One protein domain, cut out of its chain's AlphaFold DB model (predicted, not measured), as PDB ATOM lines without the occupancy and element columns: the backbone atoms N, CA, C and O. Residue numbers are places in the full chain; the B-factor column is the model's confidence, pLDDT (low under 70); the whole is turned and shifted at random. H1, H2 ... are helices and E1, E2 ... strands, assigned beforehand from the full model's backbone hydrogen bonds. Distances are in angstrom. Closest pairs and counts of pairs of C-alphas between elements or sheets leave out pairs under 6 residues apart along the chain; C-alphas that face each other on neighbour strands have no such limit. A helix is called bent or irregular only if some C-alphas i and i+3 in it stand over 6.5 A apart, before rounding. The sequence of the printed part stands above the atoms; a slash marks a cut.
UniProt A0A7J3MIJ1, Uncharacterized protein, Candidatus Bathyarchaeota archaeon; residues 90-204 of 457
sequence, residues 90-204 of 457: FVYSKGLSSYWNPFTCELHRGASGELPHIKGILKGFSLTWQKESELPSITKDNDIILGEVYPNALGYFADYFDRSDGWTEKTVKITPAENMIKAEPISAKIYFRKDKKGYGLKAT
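Overview. This is residues 90 to 204 of the 457 residues of an uncharacterized protein of Candidatus Bathyarchaeota archaeon (UniProt A0A7J3MIJ1). A strongly twisted sheet of five strands, with E3, E4 and E5 sharply bent, folds round toward a small barrel, which stays incomplete: E4 and E6 come near each other without being neighbours. A separate two-strand hairpin, E1 and E2, lies to one side, and the short helix H1 is at the rim. The printed part has 115 residues, with elements in the order E1, E2, E3, E4, H1, E5, E6, E7; the class is mostly strand, though 57 residues, under half, are in named elements. The large sheet is branched and its neighbour pairs are antiparallel. The whole is compact, with a radius of gyration of the C-alphas of 13.7 A and spans of 40 by 31 by 27 A.

Arrangement. Residues 90 to 91 pair antiparallel with residues 148 to 149 of E4, residues 137 to 150. E1, residues 98 to 100, and E2, residues 107 to 109, form an antiparallel hairpin, with N 108 and O 99 at 2.8 A. E3, residues 118 to 129, bends by 106 degrees at residue 124 and forms a hairpin with E4, which bends by 129 degrees at residue 141; N 122 and O 145 are 2.8 A apart. H1, residues 154 to 157, only grazes the branched sheet and is only just on it, with 5 pairs of C-alphas within 10 A; it is too short for an O i to N i+4 pair, and its one O i to N i+3 pair is within hydrogen-bond range. On the other side of E3 from E4 are E5, residues 167 to 176, beside residues 120 to 122, and E7, residues 201 to 203, beside residues 127 to 129. N 121 and O 175 are 2.8 A apart, and N 201 and O 129 are 2.8 A apart. E5 bends by 64 degrees at residue 171 and forms a hairpin with E6, residues 186 to 193, where N 168 and O 192 are 2.8 A apart. The closest C-alphas of E4 and E6, those of Ser 137 and Arg 193, are 6.2 A apart. E1 and E3 are apart.

Along the chain. E1 begins at C-alpha 98, (177.775, 126.693, 104.373). E3 measures 22.8 A from first to last C-alpha, E4 20.0 A, E5 24.4 A and E6 21.9 A. E7 ends at C-alpha 203, (187.135, 126.100, 91.872).

Size, cuts and confidence. The two C-alphas farthest apart, those of Glu 132 and Ile 181, are 41.1 A apart. The printed part has no cut, and no link is long. The mean pLDDT of the printed part is 90.8; residues 162 to 165 and 195 to 198 are under 70.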
ATOM      1  N   PHE A  90     179.881 140.868  99.686       97.81
ATOM      2  CA  PHE A  90     180.026 139.598  98.993       97.81
ATOM      3  C   PHE A  90     181.071 138.745  99.708       97.81
ATOM      4  O   PHE A  90     182.198 139.198  99.930       97.81
ATOM      5  N   VAL A  91     180.706 137.509 100.029       96.75
ATOM      6  CA  VAL A  91     181.572 136.540 100.707       96.75
ATOM      7  C   VAL A  91     181.681 135.262  99.880       96.75
ATOM      8  O   VAL A  91     180.761 134.883  99.158       96.75
ATOM      9  N   TYR A  92     182.833 134.608  99.977       95.69
ATOM     10  CA  TYR A  92     183.193 133.441  99.165       95.69
ATOM     11  C   TYR A  92     183.941 132.361  99.969       95.69
ATOM     12  O   TYR A  92     184.422 131.395  99.389       95.69
ATOM     13  N   SER A  93     184.088 132.555 101.284       93.69
ATOM     14  CA  SER A  93     184.875 131.711 102.193       93.69
ATOM     15  C   SER A  93     184.115 131.425 103.493       93.69
ATOM     16  O   SER A  93     182.912 131.207 103.451       93.69
ATOM     17  N   LYS A  94     184.771 131.462 104.657       91.81
ATOM     18  CA  LYS A  94     184.182 131.261 105.994       91.81
ATOM     19  C   LYS A  94     182.960 132.155 106.302       91.81
ATOM     20  O   LYS A  94     182.192 131.836 107.205       91.81
ATOM     21  N   GLY A  95     182.763 133.250 105.562       93.56
ATOM     22  CA  GLY A  95     181.554 134.078 105.640       93.56
ATOM     23  C   GLY A  95     180.310 133.474 104.973       93.56
ATOM     24  O   GLY A  95     179.223 133.996 105.195       93.56
ATOM     25  N   LEU A  96     180.455 132.412 104.172       95.88
ATOM     26  CA  LEU A  96     179.347 131.718 103.511       95.88
ATOM     27  C   LEU A  96     178.421 131.035 104.529       95.88
ATOM     28  O   LEU A  96     178.881 130.589 105.573       95.88
ATOM     29  N   SER A  97     177.146 130.849 104.204       96.12
ATOM     30  CA  SER A  97     176.188 130.117 105.039       96.12
ATOM     31  C   SER A  97     176.641 128.677 105.311       96.12
ATOM     32  O   SER A  97     176.626 128.205 106.452       96.12
ATOM     33  N   SER A  98     177.126 127.994 104.275       96.62
ATOM     34  CA  SER A  98     177.775 126.693 104.373       96.62
ATOM     35  C   SER A  98     178.747 126.468 103.218       96.62
ATOM     36  O   SER A  98     178.492 126.870 102.078       96.62
ATOM     37  N   TYR A  99     179.876 125.828 103.506       96.56
ATOM     38  CA  TYR A  99     180.937 125.589 102.533       96.56
ATOM     39  C   TYR A  99     181.728 124.328 102.878       96.56
ATOM     40  O   TYR A  99     181.807 123.924 104.038       96.56
ATOM     41  N   TRP A 100     182.327 123.723 101.861       95.94
ATOM     42  CA  TRP A 100     183.232 122.593 102.019       95.94
ATOM     43  C   TRP A 100     184.663 123.068 102.193       95.94
ATOM     44  O   TRP A 100     185.108 123.966 101.474       95.94
ATOM     45  N   ASN A 101     185.415 122.396 103.056       94.56
ATOM     46  CA  ASN A 101     186.852 122.299 102.865       94.56
ATOM     47  C   ASN A 101     187.112 121.240 101.776       94.56
ATOM     48  O   ASN A 101     186.815 120.066 101.990       94.56
ATOM     49  N   PRO A 102     187.645 121.609 100.601       93.44
ATOM     50  CA  PRO A 102     187.771 120.680  99.483       93.44
ATOM     51  C   PRO A 102     188.872 119.623  99.669       93.44
ATOM     52  O   PRO A 102     188.932 118.685  98.879       93.44
ATOM     53  N   PHE A 103     189.747 119.772 100.670       91.94
ATOM     54  CA  PHE A 103     190.836 118.830 100.948       91.94
ATOM     55  C   PHE A 103     190.497 117.832 102.053       91.94
ATOM     56  O   PHE A 103     190.944 116.690 101.985       91.94
ATOM     57  N   THR A 104     189.732 118.253 103.064       92.94
ATOM     58  CA  THR A 104     189.268 117.367 104.150       92.94
ATOM     59  C   THR A 104     187.861 116.836 103.912       92.94
ATOM     60  O   THR A 104     187.446 115.890 104.572       92.94
ATOM     61  N   CYS A 105     187.126 117.440 102.975       93.88
ATOM     62  CA  CYS A 105     185.722 117.152 102.716       93.88
ATOM     63  C   CYS A 105     184.818 117.347 103.934       93.88
ATOM     64  O   CYS A 105     183.760 116.737 104.044       93.88
ATOM     65  N   GLU A 106     185.209 118.249 104.829       94.62
ATOM     66  CA  GLU A 106     184.375 118.677 105.942       94.62
ATOM     67  C   GLU A 106     183.407 119.769 105.484       94.62
ATOM     68  O   GLU A 106     183.795 120.752 104.842       94.62
ATOM     69  N   LEU A 107     182.125 119.591 105.813       95.81
ATOM     70  CA  LEU A 107     181.098 120.603 105.600       95.81
ATOM     71  C   LEU A 107     181.038 121.524 106.815       95.81
ATOM     72  O   LEU A 107     180.639 121.114 107.906       95.81
ATOM     73  N   HIS A 108     181.370 122.791 106.615       95.62
ATOM     74  CA  HIS A 108     181.295 123.804 107.655       95.62
ATOM     75  C   HIS A 108     180.018 124.639 107.514       95.62
ATOM     76  O   HIS A 108     179.517 124.895 106.411       95.62
ATOM     77  N   ARG A 109     179.508 125.113 108.653       95.56
ATOM     78  CA  ARG A 109     178.590 126.256 108.716       95.56
ATOM     79  C   ARG A 109     179.437 127.504 108.909       95.56
ATOM     80  O   ARG A 109     180.288 127.512 109.797       95.56
ATOM     81  N   GLY A 110     179.263 128.515 108.068       90.25
ATOM     82  CA  GLY A 110     180.042 129.740 108.212       90.25
ATOM     83  C   GLY A 110     179.368 130.779 109.098       90.25
ATOM     84  O   GLY A 110     178.337 130.535 109.730       90.25
ATOM     85  N   ALA A 111     180.001 131.946 109.170       87.81
ATOM     86  CA  ALA A 111     179.696 132.956 110.178       87.81
ATOM     87  C   ALA A 111     178.339 133.642 109.981       87.81
ATOM     88  O   ALA A 111     177.827 134.221 110.927       87.81
ATOM     89  N   SER A 112     177.736 133.589 108.788       86.50
ATOM     90  CA  SER A 112     176.552 134.395 108.471       86.50
ATOM     91  C   SER A 112     175.272 134.022 109.223       86.50
ATOM     92  O   SER A 112     174.301 134.778 109.167       86.50
ATOM     93  N   GLY A 113     175.210 132.826 109.818       84.38
ATOM     94  CA  GLY A 113     173.988 132.295 110.423       84.38
ATOM     95  C   GLY A 113     172.793 132.342 109.461       84.38
ATOM     96  O   GLY A 113     172.901 131.944 108.301       84.38
ATOM     97  N   GLU A 114     171.666 132.869 109.943       88.06
ATOM     98  CA  GLU A 114     170.394 132.968 109.208       88.06
ATOM     99  C   GLU A 114     170.206 134.303 108.463       88.06
ATOM    100  O   GLU A 114     169.083 134.668 108.104       88.06
ATOM    101  N   LEU A 115     171.276 135.076 108.241       93.88
ATOM    102  CA  LEU A 115     171.144 136.347 107.535       93.88
ATOM    103  C   LEU A 115     170.593 136.145 106.109       93.88
ATOM    104  O   LEU A 115     171.101 135.295 105.366       93.88
ATOM    105  N   PRO A 116     169.595 136.950 105.684       95.31
ATOM    106  CA  PRO A 116     169.070 136.886 104.327       95.31
ATOM    107  C   PRO A 116     170.162 137.191 103.304       95.31
ATOM    108  O   PRO A 116     170.801 138.243 103.359       95.31
ATOM    109  N   HIS A 117     170.338 136.292 102.343       96.81
ATOM    110  CA  HIS A 117     171.338 136.413 101.289       96.81
ATOM    111  C   HIS A 117     170.809 135.882  99.959       96.81
ATOM    112  O   HIS A 117     169.781 135.205  99.901       96.81
ATOM    113  N   ILE A 118     171.517 136.214  98.884       96.81
ATOM    114  CA  ILE A 118     171.358 135.563  97.582       96.81
ATOM    115  C   ILE A 118     172.695 135.005  97.114       96.81
ATOM    116  O   ILE A 118     173.752 135.521  97.481       96.81
ATOM    117  N   LYS A 119     172.660 134.024  96.216       97.31
ATOM    118  CA  LYS A 119     173.836 133.627  95.442       97.31
ATOM    119  C   LYS A 119     174.268 134.757  94.501       97.31
ATOM    120  O   LYS A 119     173.443 135.359  93.804       97.31
ATOM    121  N   GLY A 120     175.569 135.013  94.430       97.38
ATOM    122  CA  GLY A 120     176.165 136.043  93.579       97.38
ATOM    123  C   GLY A 120     177.375 135.536  92.803       97.38
ATOM    124  O   GLY A 120     178.157 134.747  93.317       97.38
ATOM    125  N   ILE A 121     177.531 136.008  91.568       97.94
ATOM    126  CA  ILE A 121     178.645 135.686  90.676       97.94
ATOM    127  C   ILE A 121     179.530 136.922  90.524       97.94
ATOM    128  O   ILE A 121     179.099 137.955  89.998       97.94
ATOM    129  N   LEU A 122     180.778 136.800  90.958       97.81
ATOM    130  CA  LEU A 122     181.846 137.761  90.725       97.81
ATOM    131  C   LEU A 122     182.633 137.338  89.480       97.81
ATOM    132  O   LEU A 122     183.238 136.273  89.475       97.81
ATOM    133  N   LYS A 123     182.645 138.169  88.432       97.19
ATOM    134  CA  LYS A 123     183.450 137.931  87.218       97.19
ATOM    135  C   LYS A 123     184.828 138.582  87.315       97.19
ATOM    136  O   LYS A 123     184.963 139.647  87.921       97.19
ATOM    137  N   GLY A 124     185.810 138.013  86.621       95.81
ATOM    138  CA  GLY A 124     187.149 138.592  86.497       95.81
ATOM    139  C   GLY A 124     188.094 138.183  87.629       95.81
ATOM    140  O   GLY A 124     189.057 138.901  87.924       95.81
ATOM    141  N   PHE A 125     187.787 137.072  88.299       95.44
ATOM    142  CA  PHE A 125     188.532 136.571  89.443       95.44
ATOM    143  C   PHE A 125     188.522 135.044  89.469       95.44
ATOM    144  O   PHE A 125     187.534 134.424  89.091       95.44
ATOM    145  N   SER A 126     189.611 134.463  89.965       94.56
ATOM    146  CA  SER A 126     189.752 133.035  90.238       94.56
ATOM    147  C   SER A 126     189.889 132.811  91.741       94.56
ATOM    148  O   SER A 126     190.618 133.542  92.420       94.56
ATOM    149  N   LEU A 127     189.201 131.786  92.239       94.69
ATOM    150  CA  LEU A 127     189.305 131.294  93.607       94.69
ATOM    151  C   LEU A 127     190.281 130.113  93.639       94.69
ATOM    152  O   LEU A 127     190.134 129.158  92.874       94.69
ATOM    153  N   THR A 128     191.276 130.166  94.521       93.88
ATOM    154  CA  THR A 128     192.278 129.103  94.661       93.88
ATOM    155  C   THR A 128     192.487 128.755  96.124       93.88
ATOM    156  O   THR A 128     192.903 129.605  96.913       93.88
ATOM    157  N   TRP A 129     192.234 127.497  96.482       92.19
ATOM    158  CA  TRP A 129     192.453 126.974  97.826       92.19
ATOM    159  C   TRP A 129     193.760 126.180  97.879       92.19
ATOM    160  O   TRP A 129     193.918 125.192  97.170       92.19
ATOM    161  N   GLN A 130     194.713 126.621  98.699       91.38
ATOM    162  CA  GLN A 130     195.985 125.921  98.925       91.38
ATOM    163  C   GLN A 130     195.820 124.849 100.008       91.38
ATOM    164  O   GLN A 130     195.112 125.085 100.981       91.38
ATOM    165  N   LYS A 131     196.472 123.691  99.870       87.69
ATOM    166  CA  LYS A 131     196.246 122.525 100.745       87.69
ATOM    167  C   LYS A 131     196.471 122.823 102.233       87.69
ATOM    168  O   LYS A 131     195.738 122.320 103.074       87.69
ATOM    169  N   GLU A 132     197.454 123.657 102.545       88.12
ATOM    170  CA  GLU A 132     197.834 124.037 103.909       88.12
ATOM    171  C   GLU A 132     197.103 125.296 104.408       88.12
ATOM    172  O   GLU A 132     197.298 125.712 105.548       88.12
ATOM    173  N   SER A 133     196.282 125.931 103.564       87.00
ATOM    174  CA  SER A 133     195.548 127.143 103.927       87.00
ATOM    175  C   SER A 133     194.168 126.805 104.478       87.00
ATOM    176  O   SER A 133     193.429 126.007 103.905       87.00
ATOM    177  N   GLU A 134     193.758 127.495 105.536       85.94
ATOM    178  CA  GLU A 134     192.381 127.429 106.035       85.94
ATOM    179  C   GLU A 134     191.379 128.197 105.165       85.94
ATOM    180  O   GLU A 134     190.166 128.067 105.340       85.94
ATOM    181  N   LEU A 135     191.873 129.070 104.287       87.19
ATOM    182  CA  LEU A 135     191.060 129.986 103.501       87.19
ATOM    183  C   LEU A 135     191.485 129.979 102.033       87.19
ATOM    184  O   LEU A 135     192.681 129.943 101.728       87.19
ATOM    185  N   PRO A 136     190.529 130.077 101.098       91.81
ATOM    186  CA  PRO A 136     190.873 130.266  99.708       91.81
ATOM    187  C   PRO A 136     191.346 131.703  99.449       91.81
ATOM    188  O   PRO A 136     190.836 132.679 100.007       91.81
ATOM    189  N   SER A 137     192.291 131.818  98.527       91.25
ATOM    190  CA  SER A 137     192.794 133.079  97.990       91.25
ATOM    191  C   SER A 137     192.011 133.487  96.739       91.25
ATOM    192  O   SER A 137     191.465 132.639  96.026       91.25
ATOM    193  N   ILE A 138     191.966 134.790  96.458       92.19
ATOM    194  CA  ILE A 138     191.399 135.326  95.217       92.19
ATOM    195  C   ILE A 138     192.484 136.034  94.422       92.19
ATOM    196  O   ILE A 138     193.212 136.882  94.938       92.19
ATOM    197  N   THR A 139     192.527 135.750  93.125       92.00
ATOM    198  CA  THR A 139     193.389 136.446  92.168       92.00
ATOM    199  C   THR A 139     192.567 136.974  90.997       92.00
ATOM    200  O   THR A 139     191.488 136.467  90.705       92.00
ATOM    201  N   LYS A 140     193.037 138.043  90.343       92.81
ATOM    202  CA  LYS A 140     192.400 138.553  89.121       92.81
ATOM    203  C   LYS A 140     192.674 137.565  87.985       92.81
ATOM    204  O   LYS A 140     193.837 137.287  87.712       92.81
ATOM    205  N   ASP A 141     191.621 137.088  87.336       93.06
ATOM    206  CA  ASP A 141     191.673 136.101  86.247       93.06
ATOM    207  C   ASP A 141     190.458 136.301  85.317       93.06
ATOM    208  O   ASP A 141     189.661 137.205  85.549       93.06
ATOM    209  N   ASN A 142     190.282 135.497  84.271       93.56
ATOM    210  CA  ASN A 142     189.101 135.553  83.397       93.56
ATOM    211  C   ASN A 142     187.939 134.657  83.866       93.56
ATOM    212  O   ASN A 142     186.935 134.539  83.163       93.56
ATOM    213  N   ASP A 143     188.055 134.062  85.052       95.38
ATOM    214  CA  ASP A 143     187.045 133.171  85.618       95.38
ATOM    215  C   ASP A 143     185.960 133.906  86.406       95.38
ATOM    216  O   ASP A 143     185.833 135.143  86.409       95.38
ATOM    217  N   ILE A 144     185.140 133.095  87.064       97.25
ATOM    218  CA  ILE A 144     184.073 133.520  87.942       97.25
ATOM    219  C   ILE A 144     184.228 132.890  89.325       97.25
ATOM    220  O   ILE A 144     184.737 131.782  89.473       97.25
ATOM    221  N   ILE A 145     183.718 133.594  90.330       97.69
ATOM    222  CA  ILE A 145     183.568 133.094  91.695       97.69
ATOM    223  C   ILE A 145     182.093 133.177  92.056       97.69
ATOM    224  O   ILE A 145     181.479 134.242  91.950       97.69
ATOM    225  N   LEU A 146     181.528 132.060  92.491       98.12
ATOM    226  CA  LEU A 146     180.194 131.986  93.056       98.12
ATOM    227  C   LEU A 146     180.294 132.043  94.582       98.12
ATOM    228  O   LEU A 146     181.015 131.270  95.207       98.12
ATOM    229  N   GLY A 147     179.552 132.970  95.173       97.69
ATOM    230  CA  GLY A 147     179.479 133.166  96.615       97.69
ATOM    231  C   GLY A 147     178.113 133.697  97.020       97.69
ATOM    232  O   GLY A 147     177.122 133.492  96.315       97.69
ATOM    233  N   GLU A 148     178.058 134.411  98.136       98.00
ATOM    234  CA  GLU A 148     176.820 134.960  98.686       98.00
ATOM    235  C   GLU A 148     176.916 136.472  98.849       98.00
ATOM    236  O   GLU A 148     177.963 137.023  99.190       98.00
ATOM    237  N   VAL A 149     175.802 137.148  98.582       97.94
ATOM    238  CA  VAL A 149     175.637 138.587  98.780       97.94
ATOM    239  C   VAL A 149     174.707 138.799  99.959       97.94
ATOM    240  O   VAL A 149     173.559 138.355  99.921       97.94
ATOM    241  N   TYR A 150     175.188 139.541 100.952       97.62
ATOM    242  CA  TYR A 150     174.451 139.930 102.148       97.62
ATOM    243  C   TYR A 150     174.219 141.447 102.138       97.62
ATOM    244  O   TYR A 150     175.128 142.226 102.463       97.62
ATOM    245  N   PRO A 151     173.026 141.906 101.727       97.19
ATOM    246  CA  PRO A 151     172.677 143.320 101.757       97.19
ATOM    247  C   PRO A 151     172.685 143.877 103.181       97.19
ATOM    248  O   PRO A 151     172.160 143.255 104.099       97.19
ATOM    249  N   ASN A 152     173.266 145.066 103.351       96.69
ATOM    250  CA  ASN A 152     173.323 145.805 104.620       96.69
ATOM    251  C   ASN A 152     173.926 145.039 105.814       96.69
ATOM    252  O   ASN A 152     173.655 145.375 106.964       96.69
ATOM    253  N   ALA A 153     174.766 144.037 105.555       96.00
ATOM    254  CA  ALA A 153     175.334 143.169 106.579       96.00
ATOM    255  C   ALA A 153     176.807 143.451 106.907       96.00
ATOM    256  O   ALA A 153     177.386 142.723 107.702       96.00
ATOM    257  N   LEU A 154     177.447 144.478 106.336       91.50
ATOM    258  CA  LEU A 154     178.884 144.701 106.536       91.50
ATOM    259  C   LEU A 154     179.278 144.798 108.018       91.50
ATOM    260  O   LEU A 154     180.280 144.217 108.413       91.50
ATOM    261  N   GLY A 155     178.464 145.469 108.841       92.00
ATOM    262  CA  GLY A 155     178.716 145.575 110.282       92.00
ATOM    263  C   GLY A 155     178.715 144.225 111.004       92.00
ATOM    264  O   GLY A 155     179.448 144.061 111.967       92.00
ATOM    265  N   TYR A 156     177.960 143.243 110.507       91.44
ATOM    266  CA  TYR A 156     177.940 141.886 111.056       91.44
ATOM    267  C   TYR A 156     179.242 141.128 110.778       91.44
ATOM    268  O   TYR A 156     179.672 140.305 111.576       91.44
ATOM    269  N   PHE A 157     179.883 141.416 109.646       90.31
ATOM    270  CA  PHE A 157     181.150 140.797 109.273       90.31
ATOM    271  C   PHE A 157     182.372 141.645 109.654       90.31
ATOM    272  O   PHE A 157     183.489 141.265 109.316       90.31
ATOM    273  N   ALA A 158     182.195 142.786 110.325       86.50
ATOM    274  CA  ALA A 158     183.299 143.691 110.646       86.50
ATOM    275  C   ALA A 158     184.372 142.991 111.494       86.50
ATOM    276  O   ALA A 158     185.545 143.025 111.130       86.50
ATOM    277  N   ASP A 159     183.947 142.267 112.532       82.94
ATOM    278  CA  ASP A 159     184.837 141.505 113.418       82.94
ATOM    279  C   ASP A 159     185.509 140.329 112.694       82.94
ATOM    280  O   ASP A 159     186.595 139.889 113.059       82.94
ATOM    281  N   TYR A 160     184.880 139.828 111.626       81.62
ATOM    282  CA  TYR A 160     185.417 138.735 110.820       81.62
ATOM    283  C   TYR A 160     186.597 139.178 109.938       81.62
ATOM    284  O   TYR A 160     187.473 138.378 109.606       81.62
ATOM    285  N   PHE A 161     186.617 140.454 109.546       80.56
ATOM    286  CA  PHE A 161     187.626 141.039 108.663       80.56
ATOM    287  C   PHE A 161     188.537 142.033 109.387       80.56
ATOM    288  O   PHE A 161     189.068 142.944 108.740       80.56
ATOM    289  N   ASP A 162     188.711 141.887 110.707       69.00
ATOM    290  CA  ASP A 162     189.552 142.802 111.475       69.00
ATOM    291  C   ASP A 162     190.958 142.918 110.852       69.00
ATOM    292  O   ASP A 162     191.549 141.975 110.315       69.00
ATOM    293  N   ARG A 163     191.446 144.156 110.814       56.75
ATOM    294  CA  ARG A 163     192.448 144.662 109.866       56.75
ATOM    295  C   ARG A 163     193.873 144.176 110.142       56.75
ATOM    296  O   ARG A 163     194.782 144.580 109.416       56.75
ATOM    297  N   SER A 164     194.086 143.323 111.142       55.78
ATOM    298  CA  SER A 164     195.410 142.792 111.484       55.78
ATOM    299  C   SER A 164     195.981 141.840 110.424       55.78
ATOM    300  O   SER A 164     197.197 141.686 110.346       55.78
ATOM    301  N   ASP A 165     195.137 141.273 109.551       64.50
ATOM    302  CA  ASP A 165     195.486 140.089 108.743       64.50
ATOM    303  C   ASP A 165     195.667 140.348 107.230       64.50
ATOM    304  O   ASP A 165     195.531 139.446 106.401       64.50
ATOM    305  N   GLY A 166     195.987 141.582 106.826       80.25
ATOM    306  CA  GLY A 166     196.371 141.872 105.432       80.25
ATOM    307  C   GLY A 166     195.234 141.754 104.401       80.25
ATOM    308  O   GLY A 166     195.484 141.573 103.202       80.25
ATOM    309  N   TRP A 167     193.979 141.869 104.839       87.38
ATOM    310  CA  TRP A 167     192.812 141.922 103.960       87.38
ATOM    311  C   TRP A 167     192.791 143.211 103.129       87.38
ATOM    312  O   TRP A 167     192.989 144.314 103.635       87.38
ATOM    313  N   THR A 168     192.511 143.082 101.833       90.56
ATOM    314  CA  THR A 168     192.246 144.215 100.942       90.56
ATOM    315  C   THR A 168     190.745 144.331 100.701       90.56
ATOM    316  O   THR A 168     190.119 143.397 100.199       90.56
ATOM    317  N   GLU A 169     190.178 145.493 101.014       92.81
ATOM    318  CA  GLU A 169     188.793 145.825 100.677       92.81
ATOM    319  C   GLU A 169     188.690 146.323  99.229       92.81
ATOM    320  O   GLU A 169     189.491 147.142  98.769       92.81
ATOM    321  N   LYS A 170     187.658 145.885  98.507       95.06
ATOM    322  CA  LYS A 170     187.301 146.432  97.195       95.06
ATOM    323  C   LYS A 170     185.788 146.522  97.030       95.06
ATOM    324  O   LYS A 170     185.048 145.682  97.525       95.06
ATOM    325  N   THR A 171     185.319 147.511  96.274       97.06
ATOM    326  CA  THR A 171     183.942 147.517  95.763       97.06
ATOM    327  C   THR A 171     183.896 146.815  94.406       97.06
ATOM    328  O   THR A 171     184.640 147.169  93.490       97.06
ATOM    329  N   VAL A 172     183.019 145.824  94.274       97.50
ATOM    330  CA  VAL A 172     182.855 144.989  93.077       97.50
ATOM    331  C   VAL A 172     181.404 144.979  92.599       97.50
ATOM    332  O   VAL A 172     180.489 145.354  93.334       97.50
ATOM    333  N   LYS A 173     181.198 144.572  91.342       97.81
ATOM    334  CA  LYS A 173     179.877 144.324  90.757       97.81
ATOM    335  C   LYS A 173     179.612 142.821  90.766       97.81
ATOM    336  O   LYS A 173     180.410 142.065  90.220       97.81
ATOM    337  N   ILE A 174     178.501 142.415  91.366       97.75
ATOM    338  CA  ILE A 174     178.099 141.020  91.531       97.75
ATOM    339  C   ILE A 174     176.819 140.775  90.744       97.75
ATOM    340  O   ILE A 174     175.818 141.452  90.962       97.75
ATOM    341  N   THR A 175     176.832 139.805  89.836       96.56
ATOM    342  CA  THR A 175     175.629 139.387  89.110       96.56
ATOM    343  C   THR A 175     174.850 138.378  89.958       96.56
ATOM    344  O   THR A 175     175.439 137.371  90.349       96.56
ATOM    345  N   PRO A 176     173.549 138.576  90.231       95.69
ATOM    346  CA  PRO A 176     172.728 137.565  90.897       95.69
ATOM    347  C   PRO A 176     172.801 136.199  90.201       95.69
ATOM    348  O   PRO A 176     172.616 136.087  88.983       95.69
ATOM    349  N   ALA A 177     173.064 135.148  90.978       95.75
ATOM    350  CA  ALA A 177     173.021 133.773  90.485       95.75
ATOM    351  C   ALA A 177     171.604 133.174  90.573       95.75
ATOM    352  O   ALA A 177     171.300 132.209  89.871       95.75
ATOM    353  N   GLU A 178     170.739 133.770  91.395       94.00
ATOM    354  CA  GLU A 178     169.354 133.343  91.591       94.00
ATOM    355  C   GLU A 178     168.521 133.391  90.308       94.00
ATOM    356  O   GLU A 178     168.815 134.126  89.357       94.00
ATOM    357  N   ASN A 179     167.440 132.612  90.297       91.69
ATOM    358  CA  ASN A 179     166.507 132.545  89.182       91.69
ATOM    359  C   ASN A 179     165.545 133.746  89.189       91.69
ATOM    360  O   ASN A 179     164.370 133.628  89.537       91.69
ATOM    361  N   MET A 180     166.071 134.924  88.852       90.19
ATOM    362  CA  MET A 180     165.363 136.204  88.911       90.19
ATOM    363  C   MET A 180     165.097 136.755  87.510       90.19
ATOM    364  O   MET A 180     165.905 136.607  86.597       90.19
ATOM    365  N   ILE A 181     163.988 137.481  87.361       84.81
ATOM    366  CA  ILE A 181     163.612 138.159  86.109       84.81
ATOM    367  C   ILE A 181     164.673 139.181  85.668       84.81
ATOM    368  O   ILE A 181     164.938 139.356  84.477       84.81
ATOM    369  N   LYS A 182     165.236 139.896  86.644       82.50
ATOM    370  CA  LYS A 182     166.300 140.877  86.458       82.50
ATOM    371  C   LYS A 182     167.495 140.456  87.295       82.50
ATOM    372  O   LYS A 182     167.393 140.398  88.514       82.50
ATOM    373  N   ALA A 183     168.623 140.231  86.634       84.25
ATOM    374  CA  ALA A 183     169.912 139.974  87.269       84.25
ATOM    375  C   ALA A 183     170.875 141.148  87.024       84.25
ATOM    376  O   ALA A 183     172.012 140.966  86.590       84.25
ATOM    377  N   GLU A 184     170.391 142.375  87.244       90.19
ATOM    378  CA  GLU A 184     171.241 143.565  87.166       90.19
ATOM    379  C   GLU A 184     172.361 143.465  88.225       90.19
ATOM    380  O   GLU A 184     172.084 143.053  89.357       90.19
ATOM    381  N   PRO A 185     173.621 143.816  87.897       95.19
ATOM    382  CA  PRO A 185     174.713 143.703  88.855       95.19
ATOM    383  C   PRO A 185     174.530 144.598  90.086       95.19
ATOM    384  O   PRO A 185     174.310 145.806  89.978       95.19
ATOM    385  N   ILE A 186     174.718 144.015  91.265       95.50
ATOM    386  CA  ILE A 186     174.672 144.695  92.563       95.50
ATOM    387  C   ILE A 186     176.082 145.130  92.939       95.50
ATOM    388  O   ILE A 186     177.059 144.444  92.650       95.50
ATOM    389  N   SER A 187     176.208 146.292  93.572       97.25
ATOM    390  CA  SER A 187     177.500 146.748  94.091       97.25
ATOM    391  C   SER A 187     177.669 146.249  95.520       97.25
ATOM    392  O   SER A 187     176.782 146.471  96.338       97.25
ATOM    393  N   ALA A 188     178.789 145.593  95.806       97.62
ATOM    394  CA  ALA A 188     179.088 145.036  97.120       97.62
ATOM    395  C   ALA A 188     180.560 145.258  97.480       97.62
ATOM    396  O   ALA A 188     181.416 145.390  96.599       97.62
ATOM    397  N   LYS A 189     180.854 145.293  98.776       97.12
ATOM    398  CA  LYS A 189     182.208 145.164  99.310       97.12
ATOM    399  C   LYS A 189     182.651 143.708  99.246       97.12
ATOM    400  O   LYS A 189     181.851 142.809  99.459       97.12
ATOM    401  N   ILE A 190     183.922 143.486  98.956       95.81
ATOM    402  CA  ILE A 190     184.593 142.197  99.098       95.81
ATOM    403  C   ILE A 190     185.898 142.434  99.847       95.81
ATOM    404  O   ILE A 190     186.590 143.422  99.588       95.81
ATOM    405  N   TYR A 191     186.231 141.515 100.744       92.94
ATOM    406  CA  TYR A 191     187.520 141.454 101.417       92.94
ATOM    407  C   TYR A 191     188.241 140.219 100.902       92.94
ATOM    408  O   TYR A 191     187.679 139.128 100.930       92.94
ATOM    409  N   PHE A 192     189.465 140.385 100.409       89.38
ATOM    410  CA  PHE A 192     190.303 139.253 100.019       89.38
ATOM    411  C   PHE A 192     191.742 139.448 100.485       89.38
ATOM    412  O   PHE A 192     192.251 140.571 100.535       89.38
ATOM    413  N   ARG A 193     192.408 138.343 100.817       82.31
ATOM    414  CA  ARG A 193     193.836 138.320 101.140       82.31
ATOM    415  C   ARG A 193     194.652 138.214  99.860       82.31
ATOM    416  O   ARG A 193     194.331 137.432  98.965       82.31
ATOM    417  N   LYS A 194     195.718 139.011  99.769       71.88
ATOM    418  CA  LYS A 194     196.751 138.821  98.747       71.88
ATOM    419  C   LYS A 194     197.699 137.733  99.230       71.88
ATOM    420  O   LYS A 194     198.743 138.037  99.801       71.88
ATOM    421  N   ASP A 195     197.337 136.478  99.018       69.88
ATOM    422  CA  ASP A 195     198.264 135.391  99.311       69.88
ATOM    423  C   ASP A 195     199.326 135.269  98.212       69.88
ATOM    424  O   ASP A 195     199.167 135.743  97.078       69.88
ATOM    425  N   LYS A 196     200.458 134.654  98.571       66.50
ATOM    426  CA  LYS A 196     201.524 134.347  97.617       66.50
ATOM    427  C   LYS A 196     200.935 133.476  96.509       66.50
ATOM    428  O   LYS A 196     200.235 132.506  96.796       66.50
ATOM    429  N   LYS A 197     201.239 133.818  95.249       67.12
ATOM    430  CA  LYS A 197     200.952 132.952  94.096       67.12
ATOM    431  C   LYS A 197     201.424 131.540  94.447       67.12
ATOM    432  O   LYS A 197     202.608 131.348  94.708       67.12
ATOM    433  N   GLY A 198     200.500 130.594  94.489       67.69
ATOM    434  CA  GLY A 198     200.774 129.231  94.915       67.69
ATOM    435  C   GLY A 198     199.856 128.255  94.203       67.69
ATOM    436  O   GLY A 198     198.792 128.631  93.708       67.69
ATOM    437  N   TYR A 199     200.305 127.008  94.131       83.94
ATOM    438  CA  TYR A 199     199.538 125.903  93.578       83.94
ATOM    439  C   TYR A 199     198.418 125.521  94.551       83.94
ATOM    440  O   TYR A 199     198.613 125.506  95.764       83.94
ATOM    441  N   GLY A 200     197.230 125.239  94.026       91.12
ATOM    442  CA  GLY A 200     196.067 124.884  94.829       91.12
ATOM    443  C   GLY A 200     194.894 124.459  93.960       91.12
ATOM    444  O   GLY A 200     194.955 124.536  92.731       91.12
ATOM    445  N   LEU A 201     193.815 124.021  94.603       93.19
ATOM    446  CA  LEU A 201     192.578 123.693  93.914       93.19
ATOM    447  C   LEU A 201     191.909 124.980  93.435       93.19
ATOM    448  O   LEU A 201     191.520 125.831  94.239       93.19
ATOM    449  N   LYS A 202     191.755 125.105  92.119       95.06
ATOM    450  CA  LYS A 202     190.937 126.141  91.496       95.06
ATOM    451  C   LYS A 202     189.496 125.646  91.399       95.06
ATOM    452  O   LYS A 202     189.261 124.544  90.907       95.06
ATOM    453  N   ALA A 203     188.552 126.444  91.884       95.00
ATOM    454  CA  ALA A 203     187.135 126.100  91.872       95.00
ATOM    455  C   ALA A 203     186.274 127.341  91.645       95.00
ATOM    456  O   ALA A 203     186.596 128.415  92.137       95.00
ATOM    457  N   THR A 204     185.144 127.195  90.952       96.75
ATOM    458  CA  THR A 204     184.172 128.298  90.818       96.75
ATOM    459  C   THR A 204     183.510 128.625  92.158       96.75
ATOM    460  O   THR A 204     183.152 129.770  92.426       96.75
TER     461      THR A 204